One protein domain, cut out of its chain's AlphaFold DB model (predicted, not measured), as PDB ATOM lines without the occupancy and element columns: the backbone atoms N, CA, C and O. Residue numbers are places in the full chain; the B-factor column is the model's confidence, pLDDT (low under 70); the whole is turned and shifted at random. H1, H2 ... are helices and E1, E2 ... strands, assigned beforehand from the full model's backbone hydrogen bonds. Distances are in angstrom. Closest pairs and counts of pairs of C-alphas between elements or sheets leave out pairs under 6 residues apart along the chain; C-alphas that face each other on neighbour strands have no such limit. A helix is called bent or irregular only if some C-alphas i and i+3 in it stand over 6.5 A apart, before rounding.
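What this domain is: This is residues 202 to 295 of the 492 residues of the protein "uncharacterized protein LOC113212086" of Frankliniella occidentalis (UniProt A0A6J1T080). The chain is wound in stacked, slightly curving turns like a short solenoid: the parallel strands E1, E2, E3 and E4 stand side by side as one wall, and the helices H2, H4 and H5 make a row that forms the opposite wall. The short helices H1 and H6 lie at the two far ends of the stack, and H3 sits beside H4 on the return to E2. The printed part has 94 residues, with six named helices and four named strands in the order H1 E1 H2 H3 E2 H4 E3 H5 E4 H6; the sheet runs E1 E2 E3 E4, all parallel, and the class is mixed, helices and strands. The whole is compact, with a radius of gyration of the C-alphas of 12.5 A, and has an elongated outline of 42 by 26 by 17 A.

Where its parts are: The sheet is made of E1, residues 211 to 213, E2, residues 236 to 241 and 14.9 A long, E3, residues 260 to 266 and 15.5 A, and E4, residues 282 to 288 and 18.1 A. E1 begins at C-alpha 211 (92.264, 50.504, 41.082), and E4 ends at C-alpha 288 (89.218, 61.523, 61.771). The longest helix is H4, residues 245 to 254, 14.5 A, beginning at C-alpha 245 (76.675, 60.648, 51.691). H2 is residues 219 to 226, 10.3 A, and H5 is residues 268 to 274, 9.9 A. H1, residues 202 to 206, H3, residues 229 to 233, and H6, residues 290 to 294, are shorter. H3 is irregular, but only just: C-alphas 229 and 232 are 6.7 A apart.

How they stand to each other: E1 and E4 are the edge strands. E1 and E2 are parallel at 11 degrees, with N 238 and O 212 at 2.8 A, within hydrogen-bond range. E2 and E3 are parallel at 6 degrees, with N 264 and O 240 at 2.8 A. E3 and E4 are parallel at 5 degrees, with N 263 and O 284 at 2.8 A. Three strand-helix-strand units, parallel neighbour strands joined through helices, have right-handed crossovers: E1, H2 H3, E2; E2, H4, E3; and E3, H5, E4. H4 and H5 are on the sheet but only graze it, with residues 247 to 254 and 268 to 274. H4 is the hub, touching three helices. It touches H2, closest C-alphas Ala 226 and Leu 250 at 4.5 A, at a shallow tilt of 29 degrees, the same way. It touches H5, closest C-alphas Leu 248 and Gln 270 at 6.0 A, at a shallow tilt of 17 degrees, the same way. It touches H3, closest C-alphas Leu 231 and Val 254 at 5.6 A. H1 is close to H2 but not clearly touching, closest C-alphas Val 205 and Leu 225 at 7.0 A; so is H6 to H5, closest C-alphas Arg 268 and Leu 292 at 6.2 A. H1 and H6 are apart. Every O i to N i+4 pair is within hydrogen-bond range in H1, H2, H4, H5 and H6; in H3 0 of 1 is, beside 1 of 2 O i to N i+3 pairs.

The domain as a whole: The C-alphas farthest apart are those of Glu 203 and Arg 294, 41.9 A. The printed part has no cut. No link is long; that from H5 to E4 is short, with 7 residues, and the others are tight. The mean pLDDT of the printed part is 87.9, and residues 202 to 208 and residue 295 are under 70.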
ATOM      1  N   ASP A 202      81.037  58.451  30.904       49.50
ATOM      2  CA  ASP A 202      81.059  57.110  30.318       49.50
ATOM      3  C   ASP A 202      82.490  56.557  30.150       49.50
ATOM      4  O   ASP A 202      82.730  55.393  30.461       49.50
ATOM      5  N   GLU A 203      83.483  57.388  29.803       58.59
ATOM      6  CA  GLU A 203      84.897  56.973  29.739       58.59
ATOM      7  C   GLU A 203      85.484  56.695  31.125       58.59
ATOM      8  O   GLU A 203      86.296  55.789  31.278       58.59
ATOM      9  N   VAL A 204      85.053  57.425  32.159       58.78
ATOM     10  CA  VAL A 204      85.477  57.160  33.547       58.78
ATOM     11  C   VAL A 204      84.931  55.819  34.035       58.78
ATOM     12  O   VAL A 204      85.634  55.100  34.739       58.78
ATOM     13  N   VAL A 205      83.700  55.466  33.647       59.19
ATOM     14  CA  VAL A 205      83.068  54.181  33.986       59.19
ATOM     15  C   VAL A 205      83.647  53.026  33.156       59.19
ATOM     16  O   VAL A 205      83.724  51.896  33.640       59.19
ATOM     17  N   ASP A 206      84.080  53.272  31.922       61.88
ATOM     18  CA  ASP A 206      84.751  52.278  31.074       61.88
ATOM     19  C   ASP A 206      86.236  52.089  31.404       61.88
ATOM     20  O   ASP A 206      86.758  50.989  31.231       61.88
ATOM     21  N   ALA A 207      86.885  53.096  31.992       58.22
ATOM     22  CA  ALA A 207      88.250  53.021  32.509       58.22
ATOM     23  C   ALA A 207      88.348  52.500  33.957       58.22
ATOM     24  O   ALA A 207      89.433  52.552  34.544       58.22
ATOM     25  N   LEU A 208      87.251  52.001  34.545       65.44
ATOM     26  CA  LEU A 208      87.270  51.370  35.869       65.44
ATOM     27  C   LEU A 208      88.066  50.064  35.813       65.44
ATOM     28  O   LEU A 208      87.523  48.983  35.608       65.44
ATOM     29  N   GLY A 209      89.378  50.180  35.988       74.00
ATOM     30  CA  GLY A 209      90.228  49.057  36.340       74.00
ATOM     31  C   GLY A 209      90.016  48.638  37.795       74.00
ATOM     32  O   GLY A 209      89.202  49.192  38.534       74.00
ATOM     33  N   GLU A 210      90.818  47.679  38.242       82.56
ATOM     34  CA  GLU A 210      90.783  47.193  39.626       82.56
ATOM     35  C   GLU A 210      91.189  48.265  40.667       82.56
ATOM     36  O   GLU A 210      90.969  48.046  41.860       82.56
ATOM     37  N   ASP A 211      91.756  49.406  40.242       89.56
ATOM     38  CA  ASP A 211      92.264  50.504  41.082       89.56
ATOM     39  C   ASP A 211      91.584  51.842  40.745       89.56
ATOM     40  O   ASP A 211      91.657  52.321  39.612       89.56
ATOM     41  N   VAL A 212      90.931  52.447  41.741       87.88
ATOM     42  CA  VAL A 212      90.201  53.717  41.620       87.88
ATOM     43  C   VAL A 212      90.736  54.724  42.641       87.88
ATOM     44  O   VAL A 212      90.723  54.459  43.842       87.88
ATOM     45  N   ASP A 213      91.156  55.908  42.184       89.75
ATOM     46  CA  ASP A 213      91.601  57.017  43.041       89.75
ATOM     47  C   ASP A 213      90.592  58.175  43.029       89.75
ATOM     48  O   ASP A 213      90.517  58.963  42.081       89.75
ATOM     49  N   LEU A 214      89.828  58.302  44.117       88.31
ATOM     50  CA  LEU A 214      88.806  59.339  44.257       88.31
ATOM     51  C   LEU A 214      89.389  60.734  44.475       88.31
ATOM     52  O   LEU A 214      88.663  61.714  44.309       88.31
ATOM     53  N   ALA A 215      90.679  60.870  44.807       83.62
ATOM     54  CA  ALA A 215      91.285  62.184  45.024       83.62
ATOM     55  C   ALA A 215      91.261  63.066  43.763       83.62
ATOM     56  O   ALA A 215      91.432  64.281  43.863       83.62
ATOM     57  N   ARG A 216      91.045  62.460  42.588       82.12
ATOM     58  CA  ARG A 216      90.989  63.122  41.277       82.12
ATOM     59  C   ARG A 216      89.567  63.258  40.724       82.12
ATOM     60  O   ARG A 216      89.407  63.773  39.621       82.12
ATOM     61  N   MET A 217      88.553  62.791  41.453       87.38
ATOM     62  CA  MET A 217      87.165  62.757  40.990       87.38
ATOM     63  C   MET A 217      86.331  63.882  41.603       87.38
ATOM     64  O   MET A 217      86.503  64.276  42.755       87.38
ATOM     65  N   THR A 218      85.380  64.385  40.821       87.62
ATOM     66  CA  THR A 218      84.340  65.305  41.290       87.62
ATOM     67  C   THR A 218      83.220  64.547  42.010       87.62
ATOM     68  O   THR A 218      82.998  63.363  41.760       87.62
ATOM     69  N   ASN A 219      82.444  65.234  42.854       84.38
ATOM     70  CA  ASN A 219      81.314  64.618  43.564       84.38
ATOM     71  C   ASN A 219      80.282  63.985  42.617       84.38
ATOM     72  O   ASN A 219      79.782  62.904  42.906       84.38
ATOM     73  N   ALA A 220      80.010  64.617  41.468       86.38
ATOM     74  CA  ALA A 220      79.086  64.077  40.469       86.38
ATOM     75  C   ALA A 220      79.599  62.753  39.875       86.38
ATOM     76  O   ALA A 220      78.840  61.800  39.738       86.38
ATOM     77  N   GLN A 221      80.905  62.661  39.595       88.12
ATOM     78  CA  GLN A 221      81.521  61.415  39.130       88.12
ATOM     79  C   GLN A 221      81.481  60.325  40.210       88.12
ATOM     80  O   GLN A 221      81.252  59.164  39.886       88.12
ATOM     81  N   ILE A 222      81.664  60.685  41.486       88.69
ATOM     82  CA  ILE A 222      81.545  59.749  42.616       88.69
ATOM     83  C   ILE A 222      80.109  59.225  42.742       88.69
ATOM     84  O   ILE A 222      79.919  58.033  42.962       88.69
ATOM     85  N   GLU A 223      79.096  60.078  42.576       88.12
ATOM     86  CA  GLU A 223      77.686  59.667  42.592       88.12
ATOM     87  C   GLU A 223      77.346  58.730  41.429       88.12
ATOM     88  O   GLU A 223      76.710  57.697  41.638       88.12
ATOM     89  N   THR A 224      77.814  59.036  40.214       89.38
ATOM     90  CA  THR A 224      77.631  58.126  39.076       89.38
ATOM     91  C   THR A 224      78.347  56.797  39.302       89.38
ATOM     92  O   THR A 224      77.779  55.739  39.038       89.38
ATOM     93  N   LEU A 225      79.564  56.833  39.850       88.19
ATOM     94  CA  LEU A 225      80.313  55.632  40.200       88.19
ATOM     95  C   LEU A 225      79.572  54.798  41.255       88.19
ATOM     96  O   LEU A 225      79.448  53.589  41.085       88.19
ATOM     97  N   ALA A 226      79.025  55.434  42.293       88.75
ATOM     98  CA  ALA A 226      78.250  54.778  43.346       88.75
ATOM     99  C   ALA A 226      76.994  54.059  42.811       88.75
ATOM    100  O   ALA A 226      76.553  53.072  43.397       88.75
ATOM    101  N   ALA A 227      76.436  54.523  41.688       88.94
ATOM    102  CA  ALA A 227      75.299  53.898  41.012       88.94
ATOM    103  C   ALA A 227      75.696  52.809  39.992       88.94
ATOM    104  O   ALA A 227      74.826  52.112  39.467       88.94
ATOM    105  N   SER A 228      76.988  52.654  39.688       90.94
ATOM    106  CA  SER A 228      77.463  51.744  38.644       90.94
ATOM    107  C   SER A 228      77.449  50.280  39.090       90.94
ATOM    108  O   SER A 228      77.886  49.921  40.184       90.94
ATOM    109  N   SER A 229      77.028  49.382  38.199       90.81
ATOM    110  CA  SER A 229      77.120  47.933  38.417       90.81
ATOM    111  C   SER A 229      78.566  47.416  38.428       90.81
ATOM    112  O   SER A 229      78.826  46.355  39.002       90.81
ATOM    113  N   LYS A 230      79.509  48.176  37.851       90.00
ATOM    114  CA  LYS A 230      80.938  47.832  37.768       90.00
ATOM    115  C   LYS A 230      81.685  47.953  39.097       90.00
ATOM    116  O   LYS A 230      82.814  47.491  39.208       90.00
ATOM    117  N   LEU A 231      81.053  48.478  40.151       91.12
ATOM    118  CA  LEU A 231      81.644  48.524  41.497       91.12
ATOM    119  C   LEU A 231      82.098  47.154  42.017       91.12
ATOM    120  O   LEU A 231      83.002  47.078  42.846       91.12
ATOM    121  N   LYS A 232      81.508  46.065  41.511       90.62
ATOM    122  CA  LYS A 232      81.897  44.690  41.860       90.62
ATOM    123  C   LYS A 232      83.302  44.310  41.380       90.62
ATOM    124  O   LYS A 232      83.871  43.332  41.872       90.62
ATOM    125  N   GLU A 233      83.851  45.052  40.425       92.62
ATOM    126  CA  GLU A 233      85.177  44.828  39.844       92.62
ATOM    127  C   GLU A 233      86.268  45.612  40.585       92.62
ATOM    128  O   GLU A 233      87.429  45.213  40.557       92.62
ATOM    129  N   VAL A 234      85.903  46.654  41.341       94.88
ATOM    130  CA  VAL A 234      86.855  47.465  42.109       94.88
ATOM    131  C   VAL A 234      87.449  46.634  43.251       94.88
ATOM    132  O   VAL A 234      86.729  46.099  44.099       94.88
ATOM    133  N   ARG A 235      88.781  46.522  43.276       95.81
ATOM    134  CA  ARG A 235      89.545  45.836  44.334       95.81
ATOM    135  C   ARG A 235      90.309  46.819  45.211       95.81
ATOM    136  O   ARG A 235      90.522  46.540  46.388       95.81
ATOM    137  N   ARG A 236      90.690  47.974  44.667       96.38
ATOM    138  CA  ARG A 236      91.457  49.010  45.359       96.38
ATOM    139  C   ARG A 236      90.760  50.353  45.225       96.38
ATOM    140  O   ARG A 236      90.430  50.778  44.121       96.38
ATOM    141  N   LEU A 237      90.545  51.013  46.356       96.38
ATOM    142  CA  LEU A 237      89.911  52.322  46.415       96.38
ATOM    143  C   LEU A 237      90.777  53.266  47.245       96.38
ATOM    144  O   LEU A 237      90.984  53.056  48.443       96.38
ATOM    145  N   LYS A 238      91.295  54.313  46.605       95.81
ATOM    146  CA  LYS A 238      92.202  55.287  47.216       95.81
ATOM    147  C   LYS A 238      91.590  56.679  47.275       95.81
ATOM    148  O   LYS A 238      90.636  56.989  46.564       95.81
ATOM    149  N   GLY A 239      92.134  57.513  48.159       92.62
ATOM    150  CA  GLY A 239      91.790  58.933  48.204       92.62
ATOM    151  C   GLY A 239      90.346  59.260  48.598       92.62
ATOM    152  O   GLY A 239      89.904  60.375  48.329       92.62
ATOM    153  N   VAL A 240      89.603  58.347  49.238       94.19
ATOM    154  CA  VAL A 240      88.231  58.629  49.694       94.19
ATOM    155  C   VAL A 240      88.282  59.696  50.787       94.19
ATOM    156  O   VAL A 240      88.971  59.505  51.787       94.19
ATOM    157  N   ARG A 241      87.586  60.825  50.611       90.44
ATOM    158  CA  ARG A 241      87.652  61.980  51.524       90.44
ATOM    159  C   ARG A 241      86.283  62.338  52.103       90.44
ATOM    160  O   ARG A 241      85.352  62.615  51.355       90.44
ATOM    161  N   GLY A 242      86.225  62.471  53.428       82.31
ATOM    162  CA  GLY A 242      85.153  63.167  54.147       82.31
ATOM    163  C   GLY A 242      83.843  62.393  54.298       82.31
ATOM    164  O   GLY A 242      83.669  61.313  53.745       82.31
ATOM    165  N   SER A 243      82.897  62.982  55.036       80.12
ATOM    166  CA  SER A 243      81.609  62.383  55.426       80.12
ATOM    167  C   SER A 243      80.499  62.539  54.379       80.12
ATOM    168  O   SER A 243      79.320  62.689  54.718       80.12
ATOM    169  N   MET A 244      80.852  62.613  53.095       84.88
ATOM    170  CA  MET A 244      79.852  62.835  52.053       84.88
ATOM    171  C   MET A 244      78.938  61.604  51.931       84.88
ATOM    172  O   MET A 244      79.452  60.481  51.861       84.88
ATOM    173  N   PRO A 245      77.603  61.771  51.842       88.31
ATOM    174  CA  PRO A 245      76.675  60.648  51.691       88.31
ATOM    175  C   PRO A 245      77.020  59.721  50.516       88.31
ATOM    176  O   PRO A 245      76.941  58.501  50.651       88.31
ATOM    177  N   CYS A 246      77.483  60.285  49.395       88.88
ATOM    178  CA  CYS A 246      77.907  59.517  48.224       88.88
ATOM    179  C   CYS A 246      79.148  58.646  48.492       88.88
ATOM    180  O   CYS A 246      79.230  57.535  47.978       88.88
ATOM    181  N   CYS A 247      80.077  59.082  49.352       91.75
ATOM    182  CA  CYS A 247      81.229  58.268  49.750       91.75
ATOM    183  C   CYS A 247      80.795  57.067  50.596       91.75
ATOM    184  O   CYS A 247      81.322  55.973  50.419       91.75
ATOM    185  N   LEU A 248      79.816  57.240  51.492       93.94
ATOM    186  CA  LEU A 248      79.280  56.130  52.282       93.94
ATOM    187  C   LEU A 248      78.558  55.106  51.393       93.94
ATOM    188  O   LEU A 248      78.796  53.910  51.535       93.94
ATOM    189  N   GLN A 249      77.726  55.574  50.457       93.12
ATOM    190  CA  GLN A 249      77.046  54.714  49.481       93.12
ATOM    191  C   GLN A 249      78.045  53.952  48.606       93.12
ATOM    192  O   GLN A 249      77.910  52.743  48.428       93.12
ATOM    193  N   LEU A 250      79.088  54.636  48.126       94.56
ATOM    194  CA  LEU A 250      80.167  54.011  47.370       94.56
ATOM    195  C   LEU A 250      80.855  52.912  48.189       94.56
ATOM    196  O   LEU A 250      80.982  51.790  47.707       94.56
ATOM    197  N   LEU A 251      81.246  53.208  49.437       95.81
ATOM    198  CA  LEU A 251      81.874  52.236  50.336       95.81
ATOM    199  C   LEU A 251      80.978  51.019  50.579       95.81
ATOM    200  O   LEU A 251      81.473  49.898  50.555       95.81
ATOM    201  N   GLN A 252      79.672  51.219  50.768       94.75
ATOM    202  CA  GLN A 252      78.707  50.126  50.917       94.75
ATOM    203  C   GLN A 252      78.604  49.270  49.649       94.75
ATOM    204  O   GLN A 252      78.515  48.047  49.748       94.75
ATOM    205  N   GLY A 253      78.660  49.893  48.467       94.19
ATOM    206  CA  GLY A 253      78.634  49.199  47.180       94.19
ATOM    207  C   GLY A 253      79.883  48.353  46.915       94.19
ATOM    208  O   GLY A 253      79.765  47.240  46.402       94.19
ATOM    209  N   VAL A 254      81.072  48.839  47.296       95.25
ATOM    210  CA  VAL A 254      82.346  48.119  47.080       95.25
ATOM    211  C   VAL A 254      82.734  47.180  48.227       95.25
ATOM    212  O   VAL A 254      83.568  46.295  48.031       95.25
ATOM    213  N   ALA A 255      82.135  47.330  49.414       94.06
ATOM    214  CA  ALA A 255      82.518  46.618  50.639       94.06
ATOM    215  C   ALA A 255      82.733  45.096  50.484       94.06
ATOM    216  O   ALA A 255      83.724  44.594  51.019       94.06
ATOM    217  N   PRO A 256      81.887  44.332  49.757       92.69
ATOM    218  CA  PRO A 256      82.063  42.880  49.628       92.69
ATOM    219  C   PRO A 256      83.309  42.456  48.835       92.69
ATOM    220  O   PRO A 256      83.727  41.298  48.909       92.69
ATOM    221  N   HIS A 257      83.871  43.369  48.043       93.44
ATOM    222  CA  HIS A 257      84.857  43.080  47.005       93.44
ATOM    223  C   HIS A 257      86.205  43.764  47.227       93.44
ATOM    224  O   HIS A 257      87.186  43.365  46.605       93.44
ATOM    225  N   LEU A 258      86.248  44.762  48.107       95.62
ATOM    226  CA  LEU A 258      87.406  45.614  48.294       95.62
ATOM    227  C   LEU A 258      88.519  44.920  49.093       95.62
ATOM    228  O   LEU A 258      88.282  44.364  50.165       95.62
ATOM    229  N   GLU A 259      89.740  44.996  48.571       95.69
ATOM    230  CA  GLU A 259      90.960  44.418  49.146       95.69
ATOM    231  C   GLU A 259      91.900  45.497  49.698       95.69
ATOM    232  O   GLU A 259      92.548  45.280  50.725       95.69
ATOM    233  N   GLU A 260      91.943  46.677  49.070       96.94
ATOM    234  CA  GLU A 260      92.734  47.821  49.534       96.94
ATOM    235  C   GLU A 260      91.882  49.085  49.654       96.94
ATOM    236  O   GLU A 260      91.174  49.461  48.717       96.94
ATOM    237  N   LEU A 261      91.985  49.769  50.793       97.12
ATOM    238  CA  LEU A 261      91.237  50.992  51.061       97.12
ATOM    239  C   LEU A 261      92.120  52.074  51.678       97.12
ATOM    240  O   LEU A 261      92.802  51.829  52.674       97.12
ATOM    241  N   GLN A 262      92.035  53.291  51.142       97.00
ATOM    242  CA  GLN A 262      92.599  54.492  51.753       97.00
ATOM    243  C   GLN A 262      91.502  55.529  52.011       97.00
ATOM    244  O   GLN A 262      90.927  56.087  51.073       97.00
ATOM    245  N   LEU A 263      91.254  55.816  53.290       95.94
ATOM    246  CA  LEU A 263      90.299  56.823  53.745       95.94
ATOM    247  C   LEU A 263      91.005  58.030  54.370       95.94
ATOM    248  O   LEU A 263      91.960  57.892  55.136       95.94
ATOM    249  N   HIS A 264      90.461  59.209  54.090       94.06
ATOM    250  CA  HIS A 264      90.860  60.499  54.635       94.06
ATOM    251  C   HIS A 264      89.660  61.186  55.297       94.06
ATOM    252  O   HIS A 264      88.575  61.215  54.718       94.06
ATOM    253  N   TYR A 265      89.856  61.808  56.462       92.50
ATOM    254  CA  TYR A 265      88.798  62.480  57.237       92.50
ATOM    255  C   TYR A 265      87.635  61.546  57.571       92.50
ATOM    256  O   TYR A 265      86.469  61.856  57.329       92.50
ATOM    257  N   VAL A 266      87.989  60.384  58.104       92.25
ATOM    258  CA  VAL A 266      87.071  59.271  58.321       92.25
ATOM    259  C   VAL A 266      86.058  59.621  59.398       92.25
ATOM    260  O   VAL A 266      86.433  60.144  60.450       92.25
ATOM    261  N   ASP A 267      84.789  59.310  59.158       91.88
ATOM    262  CA  ASP A 267      83.734  59.407  60.164       91.88
ATOM    263  C   ASP A 267      83.354  58.037  60.763       91.88
ATOM    264  O   ASP A 267      83.872  56.975  60.405       91.88
ATOM    265  N   ARG A 268      82.425  58.061  61.723       89.81
ATOM    266  CA  ARG A 268      81.941  56.861  62.414       89.81
ATOM    267  C   ARG A 268      81.206  55.877  61.500       89.81
ATOM    268  O   ARG A 268      81.366  54.673  61.684       89.81
ATOM    269  N   LEU A 269      80.390  56.359  60.567       92.12
ATOM    270  CA  LEU A 269      79.580  55.504  59.695       92.12
ATOM    271  C   LEU A 269      80.465  54.797  58.668       92.12
ATOM    272  O   LEU A 269      80.312  53.601  58.435       92.12
ATOM    273  N   GLN A 270      81.446  55.509  58.121       93.31
ATOM    274  CA  GLN A 270      82.446  54.939  57.228       93.31
ATOM    275  C   GLN A 270      83.243  53.841  57.929       93.31
ATOM    276  O   GLN A 270      83.373  52.749  57.383       93.31
ATOM    277  N   LEU A 271      83.702  54.076  59.164       91.62
ATOM    278  CA  LEU A 271      84.399  53.048  59.940       91.62
ATOM    279  C   LEU A 271      83.539  51.810  60.196       91.62
ATOM    280  O   LEU A 271      84.065  50.704  60.127       91.62
ATOM    281  N   GLN A 272      82.236  51.965  60.449       90.50
ATOM    282  CA  GLN A 272      81.330  50.819  60.587       90.50
ATOM    283  C   GLN A 272      81.250  49.991  59.304       90.50
ATOM    284  O   GLN A 272      81.228  48.768  59.381       90.50
ATOM    285  N   VAL A 273      81.247  50.632  58.133       93.31
ATOM    286  CA  VAL A 273      81.268  49.920  56.846       93.31
ATOM    287  C   VAL A 273      82.620  49.245  56.611       93.31
ATOM    288  O   VAL A 273      82.661  48.090  56.209       93.31
ATOM    289  N   VAL A 274      83.738  49.910  56.917       93.19
ATOM    290  CA  VAL A 274      85.080  49.301  56.815       93.19
ATOM    291  C   VAL A 274      85.203  48.067  57.707       93.19
ATOM    292  O   VAL A 274      85.709  47.034  57.277       93.19
ATOM    293  N   LEU A 275      84.668  48.152  58.925       88.94
ATOM    294  CA  LEU A 275      84.572  47.059  59.894       88.94
ATOM    295  C   LEU A 275      83.591  45.952  59.494       88.94
ATOM    296  O   LEU A 275      83.360  45.053  60.294       88.94
ATOM    297  N   THR A 276      82.984  45.986  58.308       88.81
ATOM    298  CA  THR A 276      82.193  44.867  57.772       88.81
ATOM    299  C   THR A 276      82.741  44.335  56.450       88.81
ATOM    300  O   THR A 276      82.196  43.366  55.927       88.81
ATOM    301  N   MET A 277      83.848  44.889  55.934       93.19
ATOM    302  CA  MET A 277      84.447  44.466  54.664       93.19
ATOM    303  C   MET A 277      85.161  43.110  54.814       93.19
ATOM    304  O   MET A 277      86.199  43.032  55.475       93.19
ATOM    305  N   PRO A 278      84.658  42.021  54.200       90.31
ATOM    306  CA  PRO A 278      85.201  40.683  54.424       90.31
ATOM    307  C   PRO A 278      86.556  40.458  53.742       90.31
ATOM    308  O   PRO A 278      87.331  39.624  54.195       90.31
ATOM    309  N   ARG A 279      86.854  41.184  52.658       92.38
ATOM    310  CA  ARG A 279      88.050  40.967  51.826       92.38
ATOM    311  C   ARG A 279      89.174  41.967  52.059       92.38
ATOM    312  O   ARG A 279      90.211  41.853  51.419       92.38
ATOM    313  N   LEU A 280      88.995  42.915  52.972       95.25
ATOM    314  CA  LEU A 280      89.948  43.996  53.159       95.25
ATOM    315  C   LEU A 280      91.269  43.469  53.738       95.25
ATOM    316  O   LEU A 280      91.310  42.974  54.866       95.25
ATOM    317  N   VAL A 281      92.346  43.594  52.959       95.56
ATOM    318  CA  VAL A 281      93.707  43.158  53.308       95.56
ATOM    319  C   VAL A 281      94.578  44.343  53.712       95.56
ATOM    320  O   VAL A 281      95.370  44.239  54.653       95.56
ATOM    321  N   ARG A 282      94.430  45.477  53.017       96.50
ATOM    322  CA  ARG A 282      95.229  46.688  53.223       96.50
ATOM    323  C   ARG A 282      94.324  47.858  53.579       96.50
ATOM    324  O   ARG A 282      93.469  48.242  52.787       96.50
ATOM    325  N   LEU A 283      94.540  48.452  54.747       97.06
ATOM    326  CA  LEU A 283      93.771  49.604  55.199       97.06
ATOM    327  C   LEU A 283      94.685  50.769  55.566       97.06
ATOM    328  O   LEU A 283      95.602  50.636  56.373       97.06
ATOM    329  N   GLU A 284      94.393  51.931  55.000       96.69
ATOM    330  CA  GLU A 284      95.050  53.189  55.304       96.69
ATOM    331  C   GLU A 284      94.011  54.216  55.777       96.69
ATOM    332  O   GLU A 284      93.070  54.544  55.057       96.69
ATOM    333  N   LEU A 285      94.167  54.713  57.002       95.56
ATOM    334  CA  LEU A 285      93.267  55.674  57.637       95.56
ATOM    335  C   LEU A 285      94.041  56.942  58.007       95.56
ATOM    336  O   LEU A 285      95.011  56.883  58.770       95.56
ATOM    337  N   TRP A 286      93.579  58.090  57.518       93.50
ATOM    338  CA  TRP A 286      94.171  59.396  57.800       93.50
ATOM    339  C   TRP A 286      93.137  60.395  58.250       93.50
ATOM    340  O   TRP A 286      92.197  60.653  57.513       93.50
ATOM    341  N   ASN A 287      93.390  61.061  59.372       90.88
ATOM    342  CA  ASN A 287      92.513  62.087  59.932       90.88
ATOM    343  C   ASN A 287      91.111  61.533  60.239       90.88
ATOM    344  O   ASN A 287      90.460  60.869  59.440       90.88
ATOM    345  N   CYS A 288      90.594  61.843  61.412       86.06
ATOM    346  CA  CYS A 288      89.218  61.523  61.771       86.06
ATOM    347  C   CYS A 288      88.397  62.798  61.889       86.06
ATOM    348  O   CYS A 288      88.935  63.866  62.197       86.06
ATOM    349  N   SER A 289      87.090  62.678  61.672       86.81
ATOM    350  CA  SER A 289      86.155  63.727  62.061       86.81
ATOM    351  C   SER A 289      86.190  63.942  63.581       86.81
ATOM    352  O   SER A 289      86.520  63.033  64.352       86.81
ATOM    353  N   GLU A 290      85.827  65.146  64.038       79.25
ATOM    354  CA  GLU A 290      85.726  65.452  65.475       79.25
ATOM    355  C   GLU A 290      84.795  64.489  66.227       79.25
ATOM    356  O   GLU A 290      84.991  64.231  67.415       79.25
ATOM    357  N   ASP A 291      83.802  63.920  65.544       81.75
ATOM    358  CA  ASP A 291      82.811  63.037  66.156       81.75
ATOM    359  C   ASP A 291      83.437  61.748  66.701       81.75
ATOM    360  O   ASP A 291      83.000  61.235  67.733       81.75
ATOM    361  N   LEU A 292      84.510  61.259  66.070       81.50
ATOM    362  CA  LEU A 292      85.260  60.100  66.564       81.50
ATOM    363  C   LEU A 292      86.052  60.402  67.840       81.50
ATOM    364  O   LEU A 292      86.352  59.483  68.600       81.50
ATOM    365  N   TRP A 293      86.363  61.671  68.110       78.50
ATOM    366  CA  TRP A 293      87.008  62.082  69.359       78.50
ATOM    367  C   TRP A 293      86.023  62.183  70.519       78.50
ATOM    368  O   TRP A 293      86.401  61.947  71.664       78.50
ATOM    369  N   ARG A 294      84.762  62.540  70.240       78.50
ATOM    370  CA  ARG A 294      83.731  62.730  71.274       78.50
ATOM    371  C   ARG A 294      83.173  61.415  71.804       78.50
ATOM    372  O   ARG A 294      82.741  61.360  72.951       78.50
ATOM    373  N   TYR A 295      83.203  60.368  70.986       69.44
ATOM    374  CA  TYR A 295      82.688  59.053  71.336       69.44
ATOM    375  C   TYR A 295      83.805  58.027  71.181       69.44
ATOM    376  O   TYR A 295      83.990  57.518  70.072       69.44
TER     377      TYR A 295